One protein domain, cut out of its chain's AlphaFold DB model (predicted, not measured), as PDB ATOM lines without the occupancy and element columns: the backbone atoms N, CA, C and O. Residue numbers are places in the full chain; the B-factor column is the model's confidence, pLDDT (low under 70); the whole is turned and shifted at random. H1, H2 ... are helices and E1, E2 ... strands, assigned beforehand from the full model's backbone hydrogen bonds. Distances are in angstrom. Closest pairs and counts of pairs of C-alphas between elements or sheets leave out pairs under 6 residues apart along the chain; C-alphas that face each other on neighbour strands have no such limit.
ATOM      1  N   GLY A 197       1.920 -37.389   8.039       76.62
ATOM      2  CA  GLY A 197       1.898 -36.025   7.514       76.62
ATOM      3  C   GLY A 197       0.556 -35.597   6.907       76.62
ATOM      4  O   GLY A 197       0.463 -34.519   6.322       76.62
ATOM      5  N   ILE A 198      -0.485 -36.434   7.013       74.69
ATOM      6  CA  ILE A 198      -1.738 -36.275   6.263       74.69
ATOM      7  C   ILE A 198      -2.947 -36.136   7.187       74.69
ATOM      8  O   ILE A 198      -3.729 -35.202   7.009       74.69
ATOM      9  N   LEU A 199      -3.137 -37.051   8.143       76.12
ATOM     10  CA  LEU A 199      -4.339 -37.060   8.981       76.12
ATOM     11  C   LEU A 199      -4.101 -36.264  10.261       76.12
ATOM     12  O   LEU A 199      -3.234 -36.656  11.038       76.12
ATOM     13  N   PRO A 200      -4.876 -35.199  10.513       71.62
ATOM     14  CA  PRO A 200      -4.827 -34.474  11.772       71.62
ATOM     15  C   PRO A 200      -4.980 -35.420  12.959       71.62
ATOM     16  O   PRO A 200      -5.956 -36.167  13.037       71.62
ATOM     17  N   PHE A 201      -4.017 -35.372  13.876       68.69
ATOM     18  CA  PHE A 201      -4.019 -36.159  15.096       68.69
ATOM     19  C   PHE A 201      -4.096 -35.224  16.297       68.69
ATOM     20  O   PHE A 201      -3.232 -34.380  16.512       68.69
ATOM     21  N   SER A 202      -5.170 -35.351  17.073       58.59
ATOM     22  CA  SER A 202      -5.412 -34.553  18.279       58.59
ATOM     23  C   SER A 202      -5.356 -35.406  19.552       58.59
ATOM     24  O   SER A 202      -6.009 -35.068  20.537       58.59
ATOM     25  N   GLY A 203      -4.620 -36.523  19.515       61.62
ATOM     26  CA  GLY A 203      -4.599 -37.541  20.567       61.62
ATOM     27  C   GLY A 203      -5.643 -38.646  20.368       61.62
ATOM     28  O   GLY A 203      -6.375 -38.654  19.379       61.62
ATOM     29  N   LEU A 204      -5.703 -39.568  21.331       61.62
ATOM     30  CA  LEU A 204      -6.443 -40.837  21.259       61.62
ATOM     31  C   LEU A 204      -7.854 -40.780  21.867       61.62
ATOM     32  O   LEU A 204      -8.367 -41.787  22.332       61.62
ATOM     33  N   ASN A 205      -8.505 -39.615  21.915       62.50
ATOM     34  CA  ASN A 205      -9.823 -39.497  22.557       62.50
ATOM     35  C   ASN A 205     -10.852 -40.451  21.901       62.50
ATOM     36  O   ASN A 205     -11.274 -40.205  20.770       62.50
ATOM     37  N   GLY A 206     -11.234 -41.523  22.612       63.69
ATOM     38  CA  GLY A 206     -12.130 -42.593  22.138       63.69
ATOM     39  C   GLY A 206     -11.487 -43.611  21.177       63.69
ATOM     40  O   GLY A 206     -12.170 -44.513  20.691       63.69
ATOM     41  N   GLN A 207     -10.192 -43.466  20.876       76.31
ATOM     42  CA  GLN A 207      -9.419 -44.386  20.040       76.31
ATOM     43  C   GLN A 207      -8.703 -45.406  20.922       76.31
ATOM     44  O   GLN A 207      -7.933 -45.038  21.807       76.31
ATOM     45  N   GLU A 208      -8.924 -46.685  20.639       80.25
ATOM     46  CA  GLU A 208      -8.256 -47.776  21.348       80.25
ATOM     47  C   GLU A 208      -6.807 -47.921  20.858       80.25
ATOM     48  O   GLU A 208      -5.879 -48.013  21.666       80.25
ATOM     49  N   SER A 209      -6.610 -47.897  19.535       87.38
ATOM     50  CA  SER A 209      -5.294 -48.015  18.910       87.38
ATOM     51  C   SER A 209      -5.228 -47.369  17.523       87.38
ATOM     52  O   SER A 209      -6.247 -47.115  16.866       87.38
ATOM     53  N   ILE A 210      -4.002 -47.115  17.065       88.88
ATOM     54  CA  ILE A 210      -3.707 -46.650  15.710       88.88
ATOM     55  C   ILE A 210      -2.706 -47.605  15.071       88.88
ATOM     56  O   ILE A 210      -1.588 -47.718  15.559       88.88
ATOM     57  N   THR A 211      -3.050 -48.197  13.929       91.38
ATOM     58  CA  THR A 211      -2.100 -48.984  13.129       91.38
ATOM     59  C   THR A 211      -1.706 -48.206  11.881       91.38
ATOM     60  O   THR A 211      -2.564 -47.730  11.132       91.38
ATOM     61  N   VAL A 212      -0.409 -48.064  11.621       92.81
ATOM     62  CA  VAL A 212       0.104 -47.295  10.480       92.81
ATOM     63  C   VAL A 212       1.048 -48.141   9.638       92.81
ATOM     64  O   VAL A 212       2.014 -48.699  10.150       92.81
ATOM     65  N   GLY A 213       0.793 -48.183   8.331       92.38
ATOM     66  CA  GLY A 213       1.695 -48.761   7.333       92.38
ATOM     67  C   GLY A 213       2.273 -47.696   6.396       92.38
ATOM     68  O   GLY A 213       2.081 -46.492   6.591       92.38
ATOM     69  N   SER A 214       2.954 -48.116   5.322       87.56
ATOM     70  CA  SER A 214       3.619 -47.182   4.392       87.56
ATOM     71  C   SER A 214       2.653 -46.164   3.768       87.56
ATOM     72  O   SER A 214       3.005 -44.994   3.597       87.56
ATOM     73  N   ASN A 215       1.435 -46.604   3.431       88.38
ATOM     74  CA  ASN A 215       0.429 -45.814   2.715       88.38
ATOM     75  C   ASN A 215      -0.986 -45.918   3.307       88.38
ATOM     76  O   ASN A 215      -1.952 -45.555   2.638       88.38
ATOM     77  N   TYR A 216      -1.139 -46.395   4.539       91.88
ATOM     78  CA  TYR A 216      -2.436 -46.400   5.211       91.88
ATOM     79  C   TYR A 216      -2.310 -46.105   6.696       91.88
ATOM     80  O   TYR A 216      -1.257 -46.287   7.304       91.88
ATOM     81  N   ALA A 217      -3.425 -45.661   7.257       91.00
ATOM     82  CA  ALA A 217      -3.634 -45.542   8.683       91.00
ATOM     83  C   ALA A 217      -4.981 -46.170   9.038       91.00
ATOM     84  O   ALA A 217      -5.972 -46.017   8.313       91.00
ATOM     85  N   TYR A 218      -4.988 -46.873  10.154       90.94
ATOM     86  CA  TYR A 218      -6.134 -47.518  10.748       90.94
ATOM     87  C   TYR A 218      -6.366 -46.933  12.128       90.94
ATOM     88  O   TYR A 218      -5.420 -46.787  12.894       90.94
ATOM     89  N   LEU A 219      -7.610 -46.591  12.431       90.31
ATOM     90  CA  LEU A 219      -8.012 -46.082  13.737       90.31
ATOM     91  C   LEU A 219      -9.038 -47.058  14.304       90.31
ATOM     92  O   LEU A 219     -10.124 -47.167  13.729       90.31
ATOM     93  N   SER A 220      -8.705 -47.768  15.380       89.94
ATOM     94  CA  SER A 220      -9.673 -48.587  16.112       89.94
ATOM     95  C   SER A 220     -10.292 -47.777  17.246       89.94
ATOM     96  O   SER A 220      -9.667 -46.878  17.811       89.94
ATOM     97  N   PHE A 221     -11.547 -48.073  17.558       89.44
ATOM     98  CA  PHE A 221     -12.328 -47.339  18.544       89.44
ATOM     99  C   PHE A 221     -12.918 -48.319  19.550       89.44
ATOM    100  O   PHE A 221     -13.355 -49.406  19.168       89.44
ATOM    101  N   GLU A 222     -12.970 -47.906  20.815       88.44
ATOM    102  CA  GLU A 222     -13.453 -48.746  21.921       88.44
ATOM    103  C   GLU A 222     -14.918 -49.171  21.724       88.44
ATOM    104  O   GLU A 222     -15.336 -50.252  22.151       88.44
ATOM    105  N   SER A 223     -15.711 -48.332  21.050       89.06
ATOM    106  CA  SER A 223     -17.117 -48.596  20.769       89.06
ATOM    107  C   SER A 223     -17.569 -48.123  19.385       89.06
ATOM    108  O   SER A 223     -16.952 -47.286  18.719       89.06
ATOM    109  N   ALA A 224     -18.730 -48.630  18.957       87.38
ATOM    110  CA  ALA A 224     -19.412 -48.148  17.758       87.38
ATOM    111  C   ALA A 224     -19.801 -46.664  17.869       87.38
ATOM    112  O   ALA A 224     -19.926 -45.980  16.851       87.38
ATOM    113  N   GLU A 225     -20.058 -46.183  19.082       88.38
ATOM    114  CA  GLU A 225     -20.445 -44.808  19.379       88.38
ATOM    115  C   GLU A 225     -19.262 -43.857  19.176       88.38
ATOM    116  O   GLU A 225     -19.421 -42.871  18.453       88.38
ATOM    117  N   ASP A 226     -18.076 -44.214  19.673       88.06
ATOM    118  CA  ASP A 226     -16.843 -43.434  19.484       88.06
ATOM    119  C   ASP A 226     -16.464 -43.351  17.999       88.06
ATOM    120  O   ASP A 226     -16.182 -42.273  17.467       88.06
ATOM    121  N   ALA A 227     -16.572 -44.474  17.280       88.25
ATOM    122  CA  ALA A 227     -16.359 -44.500  15.836       88.25
ATOM    123  C   ALA A 227     -17.347 -43.579  15.094       88.25
ATOM    124  O   ALA A 227     -16.964 -42.839  14.182       88.25
ATOM    125  N   LYS A 228     -18.633 -43.584  15.475       87.81
ATOM    126  CA  LYS A 228     -19.648 -42.692  14.880       87.81
ATOM    127  C   LYS A 228     -19.357 -41.223  15.183       87.81
ATOM    128  O   LYS A 228     -19.552 -40.395  14.289       87.81
ATOM    129  N   GLU A 229     -18.912 -40.895  16.394       87.12
ATOM    130  CA  GLU A 229     -18.542 -39.530  16.780       87.12
ATOM    131  C   GLU A 229     -17.354 -39.032  15.952       87.12
ATOM    132  O   GLU A 229     -17.452 -37.984  15.301       87.12
ATOM    133  N   TYR A 230     -16.286 -39.833  15.867       85.56
ATOM    134  CA  TYR A 230     -15.128 -39.529  15.030       85.56
ATOM    135  C   TYR A 230     -15.527 -39.318  13.568       85.56
ATOM    136  O   TYR A 230     -15.134 -38.327  12.945       85.56
ATOM    137  N   ILE A 231     -16.364 -40.202  13.011       86.31
ATOM    138  CA  ILE A 231     -16.845 -40.061  11.632       86.31
ATOM    139  C   ILE A 231     -17.659 -38.768  11.468       86.31
ATOM    140  O   ILE A 231     -17.500 -38.038  10.484       86.31
ATOM    141  N   GLY A 232     -18.523 -38.455  12.432       83.69
ATOM    142  CA  GLY A 232     -19.335 -37.242  12.430       83.69
ATOM    143  C   GLY A 232     -18.507 -35.956  12.443       83.69
ATOM    144  O   GLY A 232     -18.890 -34.991  11.774       83.69
ATOM    145  N   TYR A 233     -17.381 -35.958  13.161       78.81
ATOM    146  CA  TYR A 233     -16.537 -34.784  13.386       78.81
ATOM    147  C   TYR A 233     -15.407 -34.632  12.355       78.81
ATOM    148  O   TYR A 233     -15.274 -33.571  11.743       78.81
ATOM    149  N   GLN A 234     -14.627 -35.691  12.120       77.69
ATOM    150  CA  GLN A 234     -13.414 -35.647  11.290       77.69
ATOM    151  C   GLN A 234     -13.668 -36.051   9.834       77.69
ATOM    152  O   GLN A 234     -13.110 -35.465   8.906       77.69
ATOM    153  N   VAL A 235     -14.545 -37.031   9.606       82.38
ATOM    154  CA  VAL A 235     -14.732 -37.635   8.277       82.38
ATOM    155  C   VAL A 235     -15.818 -36.944   7.459       82.38
ATOM    156  O   VAL A 235     -15.680 -36.799   6.243       82.38
ATOM    157  N   LYS A 236     -16.903 -36.493   8.094       80.00
ATOM    158  CA  LYS A 236     -18.101 -35.965   7.417       80.00
ATOM    159  C   LYS A 236     -17.799 -34.902   6.352       80.00
ATOM    160  O   LYS A 236     -18.480 -34.844   5.328       80.00
ATOM    161  N   ASN A 237     -16.779 -34.072   6.572       76.94
ATOM    162  CA  ASN A 237     -16.363 -33.052   5.607       76.94
ATOM    163  C   ASN A 237     -15.596 -33.626   4.411       76.94
ATOM    164  O   ASN A 237     -15.767 -33.137   3.295       76.94
ATOM    165  N   MET A 238     -14.800 -34.679   4.622       83.06
ATOM    166  CA  MET A 238     -14.099 -35.402   3.552       83.06
ATOM    167  C   MET A 238     -15.080 -36.113   2.622       83.06
ATOM    168  O   MET A 238     -14.786 -36.301   1.450       83.06
ATOM    169  N   THR A 239     -16.260 -36.483   3.123       87.50
ATOM    170  CA  THR A 239     -17.293 -37.205   2.368       87.50
ATOM    171  C   THR A 239     -18.431 -36.296   1.894       87.50
ATOM    172  O   THR A 239     -19.529 -36.776   1.602       87.50
ATOM    173  N   LYS A 240     -18.224 -34.973   1.841       85.81
ATOM    174  CA  LYS A 240     -19.268 -34.017   1.439       85.81
ATOM    175  C   LYS A 240     -19.818 -34.362   0.047       85.81
ATOM    176  O   LYS A 240     -19.076 -34.406  -0.925       85.81
ATOM    177  N   GLY A 241     -21.134 -34.569  -0.040       87.31
ATOM    178  CA  GLY A 241     -21.823 -34.977  -1.273       87.31
ATOM    179  C   GLY A 241     -22.089 -36.483  -1.387       87.31
ATOM    180  O   GLY A 241     -22.898 -36.884  -2.221       87.31
ATOM    181  N   VAL A 242     -21.500 -37.307  -0.515       91.56
ATOM    182  CA  VAL A 242     -21.795 -38.742  -0.400       91.56
ATOM    183  C   VAL A 242     -22.749 -38.977   0.771       91.56
ATOM    184  O   VAL A 242     -22.563 -38.443   1.865       91.56
ATOM    185  N   LYS A 243     -23.793 -39.785   0.549       91.25
ATOM    186  CA  LYS A 243     -24.734 -40.166   1.607       91.25
ATOM    187  C   LYS A 243     -24.138 -41.298   2.443       91.25
ATOM    188  O   LYS A 243     -23.991 -42.421   1.971       91.25
ATOM    189  N   LEU A 244     -23.854 -40.994   3.703       90.19
ATOM    190  CA  LEU A 244     -23.421 -41.976   4.690       90.19
ATOM    191  C   LEU A 244     -24.614 -42.848   5.115       90.19
ATOM    192  O   LEU A 244     -25.696 -42.334   5.407       90.19
ATOM    193  N   THR A 245     -24.434 -44.167   5.109       87.94
ATOM    194  CA  THR A 245     -25.506 -45.161   5.312       87.94
ATOM    195  C   THR A 245     -25.532 -45.750   6.719       87.94
ATOM    196  O   THR A 245     -26.514 -46.399   7.074       87.94
ATOM    197  N   GLY A 246     -24.471 -45.547   7.511       85.00
ATOM    198  CA  GLY A 246     -24.287 -46.215   8.804       85.00
ATOM    199  C   GLY A 246     -23.991 -47.717   8.682       85.00
ATOM    200  O   GLY A 246     -24.123 -48.448   9.658       85.00
ATOM    201  N   LYS A 247     -23.637 -48.180   7.480       87.06
ATOM    202  CA  LYS A 247     -23.150 -49.530   7.173       87.06
ATOM    203  C   LYS A 247     -21.769 -49.420   6.540       87.06
ATOM    204  O   LYS A 247     -21.382 -48.329   6.135       87.06
ATOM    205  N   GLN A 248     -21.076 -50.548   6.393       91.12
ATOM    206  CA  GLN A 248     -19.799 -50.609   5.684       91.12
ATOM    207  C   GLN A 248     -19.850 -49.879   4.345       91.12
ATOM    208  O   GLN A 248     -20.662 -50.214   3.477       91.12
ATOM    209  N   GLN A 249     -18.968 -48.901   4.177       92.00
ATOM    210  CA  GLN A 249     -18.849 -48.129   2.946       92.00
ATOM    211  C   GLN A 249     -17.389 -47.878   2.612       92.00
ATOM    212  O   GLN A 249     -16.570 -47.615   3.490       92.00
ATOM    213  N   ARG A 250     -17.095 -47.914   1.312       95.19
ATOM    214  CA  ARG A 250     -15.807 -47.523   0.745       95.19
ATOM    215  C   ARG A 250     -16.018 -46.255  -0.066       95.19
ATOM    216  O   ARG A 250     -16.861 -46.230  -0.961       95.19
ATOM    217  N   ILE A 251     -15.284 -45.199   0.251       94.44
ATOM    218  CA  ILE A 251     -15.452 -43.875  -0.352       94.44
ATOM    219  C   ILE A 251     -14.095 -43.415  -0.875       94.44
ATOM    220  O   ILE A 251     -13.123 -43.344  -0.131       94.44
ATOM    221  N   ASP A 252     -14.025 -43.092  -2.160       93.75
ATOM    222  CA  ASP A 252     -12.887 -42.369  -2.717       93.75
ATOM    223  C   ASP A 252     -13.082 -40.882  -2.413       93.75
ATOM    224  O   ASP A 252     -14.040 -40.281  -2.899       93.75
ATOM    225  N   VAL A 253     -12.210 -40.302  -1.588       88.94
ATOM    226  CA  VAL A 253     -12.263 -38.879  -1.197       88.94
ATOM    227  C   VAL A 253     -11.275 -38.019  -2.000       88.94
ATOM    228  O   VAL A 253     -10.955 -36.893  -1.624       88.94
ATOM    229  N   GLY A 254     -10.768 -38.539  -3.121       87.94
ATOM    230  CA  GLY A 254      -9.789 -37.881  -3.984       87.94
ATOM    231  C   GLY A 254      -8.357 -38.271  -3.627       87.94
ATOM    232  O   GLY A 254      -7.691 -38.910  -4.440       87.94
ATOM    233  N   PHE A 255      -7.909 -37.936  -2.411       85.69
ATOM    234  CA  PHE A 255      -6.535 -38.176  -1.931       85.69
ATOM    235  C   PHE A 255      -6.338 -39.514  -1.201       85.69
ATOM    236  O   PHE A 255      -5.206 -39.959  -1.014       85.69
ATOM    237  N   ALA A 256      -7.428 -40.160  -0.786       90.81
ATOM    238  CA  ALA A 256      -7.411 -41.435  -0.085       90.81
ATOM    239  C   ALA A 256      -8.665 -42.258  -0.401       90.81
ATOM    240  O   ALA A 256      -9.680 -41.731  -0.867       90.81
ATOM    241  N   ILE A 257      -8.586 -43.554  -0.118       93.62
ATOM    242  CA  ILE A 257      -9.733 -44.448  -0.010       93.62
ATOM    243  C   ILE A 257     -10.063 -44.593   1.463       93.62
ATOM    244  O   ILE A 257      -9.207 -44.965   2.264       93.62
ATOM    245  N   LEU A 258     -11.305 -44.294   1.793       93.00
ATOM    246  CA  LEU A 258     -11.830 -44.333   3.137       93.00
ATOM    247  C   LEU A 258     -12.748 -45.544   3.284       93.00
ATOM    248  O   LEU A 258     -13.703 -45.683   2.519       93.00
ATOM    249  N   GLU A 259     -12.476 -46.401   4.260       93.94
ATOM    250  CA  GLU A 259     -13.338 -47.526   4.624       93.94
ATOM    251  C   GLU A 259     -13.943 -47.231   6.003       93.94
ATOM    252  O   GLU A 259     -13.217 -47.024   6.973       93.94
ATOM    253  N   LEU A 260     -15.274 -47.129   6.056       92.06
ATOM    254  CA  LEU A 260     -16.038 -46.698   7.230       92.06
ATOM    255  C   LEU A 260     -16.937 -47.810   7.760       92.06
ATOM    256  O   LEU A 260     -17.430 -48.622   6.976       92.06
ATOM    257  N   TRP A 261     -17.236 -47.753   9.063       86.12
ATOM    258  CA  TRP A 261     -18.133 -48.685   9.763       86.12
ATOM    259  C   TRP A 261     -17.769 -50.152   9.505       86.12
ATOM    260  O   TRP A 261     -18.637 -50.962   9.164       86.12
ATOM    261  N   THR A 262     -16.483 -50.492   9.622       78.19
ATOM    262  CA  THR A 262     -16.015 -51.886   9.587       78.19
ATOM    263  C   THR A 262     -16.692 -52.706  10.707       78.19
ATOM    264  O   THR A 262     -17.264 -52.126  11.637       78.19
ATOM    265  N   PRO A 263     -16.682 -54.057  10.651       75.62
ATOM    266  CA  PRO A 263     -17.306 -54.891  11.691       75.62
ATOM    267  C   PRO A 263     -16.730 -54.659  13.093       75.62
ATOM    268  O   PRO A 263     -17.375 -54.985  14.080       75.62
ATOM    269  N   THR A 264     -15.516 -54.127  13.149       79.44
ATOM    270  CA  THR A 264     -14.676 -53.944  14.333       79.44
ATOM    271  C   THR A 264     -14.527 -52.458  14.694       79.44
ATOM    272  O   THR A 264     -13.616 -52.077  15.412       79.44
ATOM    273  N   HIS A 265     -15.475 -51.623  14.239       84.88
ATOM    274  CA  HIS A 265     -15.599 -50.191  14.550       84.88
ATOM    275  C   HIS A 265     -14.443 -49.306  14.081       84.88
ATOM    276  O   HIS A 265     -14.213 -48.257  14.664       84.88
ATOM    277  N   GLU A 266     -13.744 -49.665  13.009       88.38
ATOM    278  CA  GLU A 266     -12.539 -48.957  12.584       88.38
ATOM    279  C   GLU A 266     -12.715 -47.980  11.414       88.38
ATOM    280  O   GLU A 266     -13.555 -48.099  10.515       88.38
ATOM    281  N   VAL A 267     -11.834 -46.991  11.516       90.50
ATOM    282  CA  VAL A 267     -11.371 -45.927  10.633       90.50
ATOM    283  C   VAL A 267     -10.259 -46.256   9.633       90.50
ATOM    284  O   VAL A 267      -9.118 -45.983   9.999       90.50
ATOM    285  N   LYS A 268     -10.470 -46.775   8.410       92.00
ATOM    286  CA  LYS A 268      -9.320 -47.006   7.498       92.00
ATOM    287  C   LYS A 268      -9.152 -45.927   6.436       92.00
ATOM    288  O   LYS A 268     -10.031 -45.723   5.600       92.00
ATOM    289  N   PHE A 269      -7.963 -45.336   6.389       92.38
ATOM    290  CA  PHE A 269      -7.497 -44.465   5.314       92.38
ATOM    291  C   PHE A 269      -6.401 -45.164   4.518       92.38
ATOM    292  O   PHE A 269      -5.365 -45.500   5.074       92.38
ATOM    293  N   THR A 270      -6.590 -45.338   3.213       93.38
ATOM    294  CA  THR A 270      -5.530 -45.761   2.283       93.38
ATOM    295  C   THR A 270      -5.159 -44.579   1.396       93.38
ATOM    296  O   THR A 270      -5.942 -44.191   0.528       93.38
ATOM    297  N   PHE A 271      -3.999 -43.972   1.625       89.50
ATOM    298  CA  PHE A 271      -3.530 -42.805   0.881       89.50
ATOM    299  C   PHE A 271      -3.126 -43.186  -0.542       89.50
ATOM    300  O   PHE A 271      -2.553 -44.250  -0.785       89.50
ATOM    301  N   LYS A 272      -3.435 -42.302  -1.492       90.19
ATOM    302  CA  LYS A 272      -3.079 -42.509  -2.894       90.19
ATOM    303  C   LYS A 272      -1.626 -42.127  -3.174       90.19
ATOM    304  O   LYS A 272      -1.103 -41.154  -2.632       90.19
ATOM    305  N   ASN A 273      -1.011 -42.866  -4.086       87.94
ATOM    306  CA  ASN A 273       0.297 -42.589  -4.653       87.94
ATOM    307  C   ASN A 273       0.309 -41.208  -5.316       87.94
ATOM    308  O   ASN A 273      -0.646 -40.818  -5.992       87.94
ATOM    309  N   GLY A 274       1.401 -40.468  -5.114       79.00
ATOM    310  CA  GLY A 274       1.564 -39.102  -5.616       79.00
ATOM    311  C   GLY A 274       0.941 -38.015  -4.735       79.00
ATOM    312  O   GLY A 274       1.050 -36.839  -5.074       79.00
ATOM    313  N   LEU A 275       0.306 -38.371  -3.610       78.25
ATOM    314  CA  LEU A 275      -0.089 -37.398  -2.595       78.25
ATOM    315  C   LEU A 275       1.154 -36.855  -1.887       78.25
ATOM    316  O   LEU A 275       1.850 -37.583  -1.185       78.25
ATOM    317  N   GLU A 276       1.402 -35.561  -2.035       70.62
ATOM    318  CA  GLU A 276       2.537 -34.914  -1.369       70.62
ATOM    319  C   GLU A 276       2.138 -34.155  -0.123       70.62
ATOM    320  O   GLU A 276       2.894 -34.077   0.843       70.62
ATOM    321  N   ARG A 277       0.953 -33.551  -0.162       70.12
ATOM    322  CA  ARG A 277       0.457 -32.704   0.909       70.12
ATOM    323  C   ARG A 277      -1.051 -32.617   0.849       70.12
ATOM    324  O   ARG A 277      -1.645 -32.471  -0.222       70.12
ATOM    325  N   LEU A 278      -1.644 -32.606   2.032       71.75
ATOM    326  CA  LEU A 278      -3.026 -32.222   2.240       71.75
ATOM    327  C   LEU A 278      -3.060 -30.800   2.810       71.75
ATOM    328  O   LEU A 278      -2.377 -30.481   3.781       71.75
ATOM    329  N   ARG A 279      -3.830 -29.919   2.178       66.31
ATOM    330  CA  ARG A 279      -4.127 -28.568   2.659       66.31
ATOM    331  C   ARG A 279      -5.617 -28.440   2.935       66.31
ATOM    332  O   ARG A 279      -6.453 -28.970   2.205       66.31
ATOM    333  N   PHE A 280      -5.943 -27.655   3.951       64.50
ATOM    334  CA  PHE A 280      -7.312 -27.301   4.293       64.50
ATOM    335  C   PHE A 280      -7.584 -25.874   3.827       64.50
ATOM    336  O   PHE A 280      -6.867 -24.945   4.197       64.50
ATOM    337  N   ARG A 281      -8.615 -25.679   3.003       57.00
ATOM    338  CA  ARG A 281      -9.076 -24.344   2.607       57.00
ATOM    339  C   ARG A 281     -10.227 -23.918   3.519       57.00
ATOM    340  O   ARG A 281     -11.364 -24.317   3.277       57.00
ATOM    341  N   GLY A 282      -9.926 -23.136   4.556       51.75
ATOM    342  CA  GLY A 282     -10.883 -22.633   5.552       51.75
ATOM    343  C   GLY A 282     -10.218 -22.372   6.910       51.75
ATOM    344  O   GLY A 282      -9.040 -22.667   7.080       51.75
ATOM    345  N   ASN A 283     -10.967 -21.838   7.881       42.00
ATOM    346  CA  ASN A 283     -10.425 -21.453   9.197       42.00
ATOM    347  C   ASN A 283     -10.152 -22.640  10.138       42.00
ATOM    348  O   ASN A 283      -9.635 -22.441  11.234       42.00
ATOM    349  N   SER A 284     -10.517 -23.865   9.755       50.00
ATOM    350  CA  SER A 284     -10.187 -25.063  10.521       50.00
ATOM    351  C   SER A 284     -10.173 -26.313   9.644       50.00
ATOM    352  O   SER A 284     -10.852 -26.390   8.613       50.00
ATOM    353  N   VAL A 285      -9.447 -27.322  10.123       48.81
ATOM    354  CA  VAL A 285      -9.479 -28.715   9.647       48.81
ATOM    355  C   VAL A 285     -10.914 -29.259   9.541       48.81
ATOM    356  O   VAL A 285     -11.224 -30.050   8.656       48.81
ATOM    357  N   LEU A 286     -11.806 -28.772  10.407       45.06
ATOM    358  CA  LEU A 286     -13.172 -29.256  10.610       45.06
ATOM    359  C   LEU A 286     -14.213 -28.615   9.691       45.06
ATOM    360  O   LEU A 286     -15.358 -29.051   9.687       45.06
ATOM    361  N   TYR A 287     -13.871 -27.561   8.953       47.44
ATOM    362  CA  TYR A 287     -14.832 -26.858   8.089       47.44
ATOM    363  C   TYR A 287     -14.266 -26.534   6.700       47.44
ATOM    364  O   TYR A 287     -14.957 -25.942   5.868       47.44
ATOM    365  N   GLY A 288     -13.007 -26.897   6.442       50.69
ATOM    366  CA  GLY A 288     -12.311 -26.580   5.203       50.69
ATOM    367  C   GLY A 288     -12.642 -27.517   4.039       50.69
ATOM    368  O   GLY A 288     -13.014 -28.674   4.218       50.69
ATOM    369  N   THR A 289     -12.466 -27.020   2.814       59.22
ATOM    370  CA  THR A 289     -12.404 -27.891   1.627       59.22
ATOM    371  C   THR A 289     -11.005 -28.483   1.522       59.22
ATOM    372  O   THR A 289     -10.021 -27.746   1.605       59.22
ATOM    373  N   PHE A 290     -10.919 -29.795   1.328       59.38
ATOM    374  CA  PHE A 290      -9.648 -30.486   1.148       59.38
ATOM    375  C   PHE A 290      -9.052 -30.152  -0.217       59.38
ATOM    376  O   PHE A 290      -9.699 -30.333  -1.252       59.38
ATOM    377  N   VAL A 291      -7.818 -29.657  -0.189       62.25
ATOM    378  CA  VAL A 291      -6.991 -29.387  -1.359       62.25
ATOM    379  C   VAL A 291      -5.754 -30.258  -1.241       62.25
ATOM    380  O   VAL A 291      -4.950 -30.062  -0.334       62.25
ATOM    381  N   TYR A 292      -5.582 -31.211  -2.141       68.88
ATOM    382  CA  TYR A 292      -4.373 -32.033  -2.190       68.88
ATOM    383  C   TYR A 292      -3.499 -31.583  -3.350       68.88
ATOM    384  O   TYR A 292      -4.019 -31.199  -4.394       68.88
ATOM    385  N   THR A 293      -2.182 -31.575  -3.160       56.66
ATOM    386  CA  THR A 293      -1.254 -31.101  -4.193       56.66
ATOM    387  C   THR A 293      -0.486 -32.237  -4.841       56.66
ATOM    388  O   THR A 293      -0.080 -33.178  -4.158       56.66
ATOM    389  N   ASN A 294      -0.259 -32.106  -6.147       55.44
ATOM    390  CA  ASN A 294       0.762 -32.865  -6.868       55.44
ATOM    391  C   ASN A 294       2.146 -32.181  -6.759       55.44
ATOM    392  O   ASN A 294       2.254 -31.079  -6.217       55.44
ATOM    393  N   TRP A 295       3.157 -32.788  -7.385       48.09
ATOM    394  CA  TRP A 295       4.547 -32.299  -7.470       48.09
ATOM    395  C   TRP A 295       4.731 -30.905  -8.053       48.09
ATOM    396  O   TRP A 295       5.746 -30.247  -7.832       48.09
ATOM    397  N   HIS A 296       3.752 -30.428  -8.816       56.62
ATOM    398  CA  HIS A 296       3.759 -29.086  -9.386       56.62
ATOM    399  C   HIS A 296       3.109 -28.050  -8.457       56.62
ATOM    400  O   HIS A 296       2.989 -26.886  -8.835       56.62
ATOM    401  N   GLY A 297       2.678 -28.459  -7.257       60.44
ATOM    402  CA  GLY A 297       1.954 -27.611  -6.313       60.44
ATOM    403  C   GLY A 297       0.499 -27.354  -6.709       60.44
ATOM    404  O   GLY A 297      -0.172 -26.544  -6.058       60.44
ATOM    405  N   GLU A 298      -0.002 -28.027  -7.753       70.38
ATOM    406  CA  GLU A 298      -1.362 -27.855  -8.263       70.38
ATOM    407  C   GLU A 298      -2.344 -28.485  -7.275       70.38
ATOM    408  O   GLU A 298      -2.279 -29.679  -6.985       70.38
ATOM    409  N   GLY A 299      -3.225 -27.659  -6.715       76.31
ATOM    410  CA  GLY A 299      -4.200 -28.079  -5.720       76.31
ATOM    411  C   GLY A 299      -5.475 -28.619  -6.357       76.31
ATOM    412  O   GLY A 299      -6.230 -27.852  -6.953       76.31
ATOM    413  N   TYR A 300      -5.751 -29.902  -6.162       83.19
ATOM    414  CA  TYR A 300      -6.986 -30.555  -6.578       83.19
ATOM    415  C   TYR A 300      -8.025 -30.534  -5.465       83.19
ATOM    416  O   TYR A 300      -7.709 -30.748  -4.292       83.19
ATOM    417  N   LEU A 301      -9.281 -30.305  -5.838       84.50
ATOM    418  CA  LEU A 301     -10.406 -30.414  -4.916       84.50
ATOM    419  C   LEU A 301     -10.797 -31.883  -4.711       84.50
ATOM    420  O   LEU A 301     -10.770 -32.697  -5.637       84.50
ATOM    421  N   ALA A 302     -11.189 -32.228  -3.487       84.00
ATOM    422  CA  ALA A 302     -11.831 -33.511  -3.222       84.00
ATOM    423  C   ALA A 302     -13.193 -33.586  -3.936       84.00
ATOM    424  O   ALA A 302     -14.036 -32.703  -3.771       84.00
ATOM    425  N   GLU A 303     -13.416 -34.662  -4.697       87.44
ATOM    426  CA  GLU A 303     -14.694 -35.002  -5.341       87.44
ATOM    427  C   GLU A 303     -15.168 -36.368  -4.823       87.44
ATOM    428  O   GLU A 303     -14.970 -37.380  -5.502       87.44
ATOM    429  N   PRO A 304     -15.733 -36.432  -3.602       91.00
ATOM    430  CA  PRO A 304     -15.974 -37.703  -2.943       91.00
ATOM    431  C   PRO A 304     -17.002 -38.550  -3.688       91.00
ATOM    432  O   PRO A 304     -18.042 -38.050  -4.127       91.00
ATOM    433  N   ARG A 305     -16.737 -39.852  -3.788       93.38
ATOM    434  CA  ARG A 305     -17.639 -40.811  -4.424       93.38
ATOM    435  C   ARG A 305     -17.614 -42.151  -3.707       93.38
ATOM    436  O   ARG A 305     -16.557 -42.705  -3.429       93.38
ATOM    437  N   GLU A 306     -18.796 -42.715  -3.496       95.00
ATOM    438  CA  GLU A 306     -18.938 -44.091  -3.030       95.00
ATOM    439  C   GLU A 306     -18.476 -45.103  -4.096       95.00
ATOM    440  O   GLU A 306     -18.851 -45.032  -5.276       95.00
ATOM    441  N   LEU A 307     -17.644 -46.052  -3.672       95.12
ATOM    442  CA  LEU A 307     -17.187 -47.177  -4.478       95.12
ATOM    443  C   LEU A 307     -18.167 -48.340  -4.340       95.12
ATOM    444  O   LEU A 307     -18.618 -48.668  -3.242       95.12
ATOM    445  N   LYS A 308     -18.468 -49.015  -5.452       91.88
ATOM    446  CA  LYS A 308     -19.292 -50.234  -5.402       91.88
ATOM    447  C   LYS A 308     -18.503 -51.370  -4.741       91.88
ATOM    448  O   LYS A 308     -17.283 -51.421  -4.856       91.88
ATOM    449  N   ALA A 309     -19.192 -52.332  -4.123       83.62
ATOM    450  CA  ALA A 309     -18.552 -53.423  -3.374       83.62
ATOM    451  C   ALA A 309     -17.452 -54.172  -4.161       83.62
ATOM    452  O   ALA A 309     -16.377 -54.420  -3.627       83.62
ATOM    453  N   ALA A 310     -17.688 -54.470  -5.445       87.81
ATOM    454  CA  ALA A 310     -16.729 -55.160  -6.318       87.81
ATOM    455  C   ALA A 310     -15.756 -54.222  -7.065       87.81
ATOM    456  O   ALA A 310     -14.942 -54.674  -7.870       87.81
ATOM    457  N   GLU A 311     -15.854 -52.908  -6.858       93.19
ATOM    458  CA  GLU A 311     -15.024 -51.930  -7.551       93.19
ATOM    459  C   GLU A 311     -13.609 -51.901  -6.955       93.19
ATOM    460  O   GLU A 311     -13.412 -51.692  -5.748       93.19
ATOM    461  N   LYS A 312     -12.604 -52.095  -7.816       92.62
ATOM    462  CA  LYS A 312     -11.200 -51.895  -7.450       92.62
ATOM    463  C   LYS A 312     -10.941 -50.402  -7.285       92.62
ATOM    464  O   LYS A 312     -11.258 -49.617  -8.175       92.62
ATOM    465  N   ALA A 313     -10.356 -50.021  -6.154       92.38
ATOM    466  CA  ALA A 313      -9.986 -48.636  -5.922       92.38
ATOM    467  C   ALA A 313      -8.786 -48.246  -6.795       92.38
ATOM    468  O   ALA A 313      -7.854 -49.032  -6.958       92.38
TER     469      ALA A 313
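AT A GLANCE: This is residues 197 to 313 of the 542 residues of the protein "Transglutaminase superfamily protein" of Cohnella phaseoli (UniProt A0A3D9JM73). A twisted five-stranded sheet makes a wall, with helix H1 packed on one face; a small three-stranded sheet, E6 to E8, sits farther out on that side as a separate piece. The tail runs back past E3. The printed part has 117 residues, mixed in class, with under half in named elements: E1 E2 H1 E3 E4 E5 E6 E7 E8. Both sheets are antiparallel, ordered E1-E2-E5-E4-E3 and E6-E7-E8. It is compact, radius of gyration of the C-alphas 13.7 A, spanning 41 by 34 by 28 A.

IN THESE COORDINATES: E1, residues 207 to 212, starts at C-alpha (-9.419, -44.386, 20.040) and is 13.8 A long; E2, 216 to 221, 16.6 A. H1, 224 to 235, is 14.9 A. E3 is 249 to 252, 10.0 A; E4 256 to 260, 12.5 A; E5 267 to 271, 12.9 A. E6 is 277 to 281, 12.8 A; E7 289 to 293, 13.0 A; E8 299 to 301, 6.7 A, ending at (-10.406, -30.414, -4.916).

HOW THE PARTS SIT: In the hairpin E1 and E2, N 211 and O 218 are 2.9 A apart. E2 and E5 are antiparallel, N 217 to O 269 2.9 A. E3, E4 and E5 form a meander, each strand the antiparallel neighbour of the one before: N 251 to O 258 2.8 A, N 257 to O 270 2.8 A. H1 is on this sheet at a height of 7.3 A, only just over none of its strands, with 2 C-alphas falling on E5 and 2 on E4; the closest C-alphas of H1 and E2, Ala 227 and Phe 221, are 5.6 A apart. Every O i to N i+4 pair of H1 is within hydrogen-bond range. E6, E7 and E8 form another meander: N 279 to O 291 2.8 A, N 300 to O 292 2.8 A. E5 and E6 are apart.

THE WHOLE: The farthest C-alphas, Ser 223 and His 296, are 41.5 A apart. The printed part has no cut. The link H1 to E3 is long, 13 residues. Residues 305 to 306 pair antiparallel with 251 to 252 of E3. Mean pLDDT of the printed part is 80.2; residues 201 to 206 and 279 to 297 are under 70.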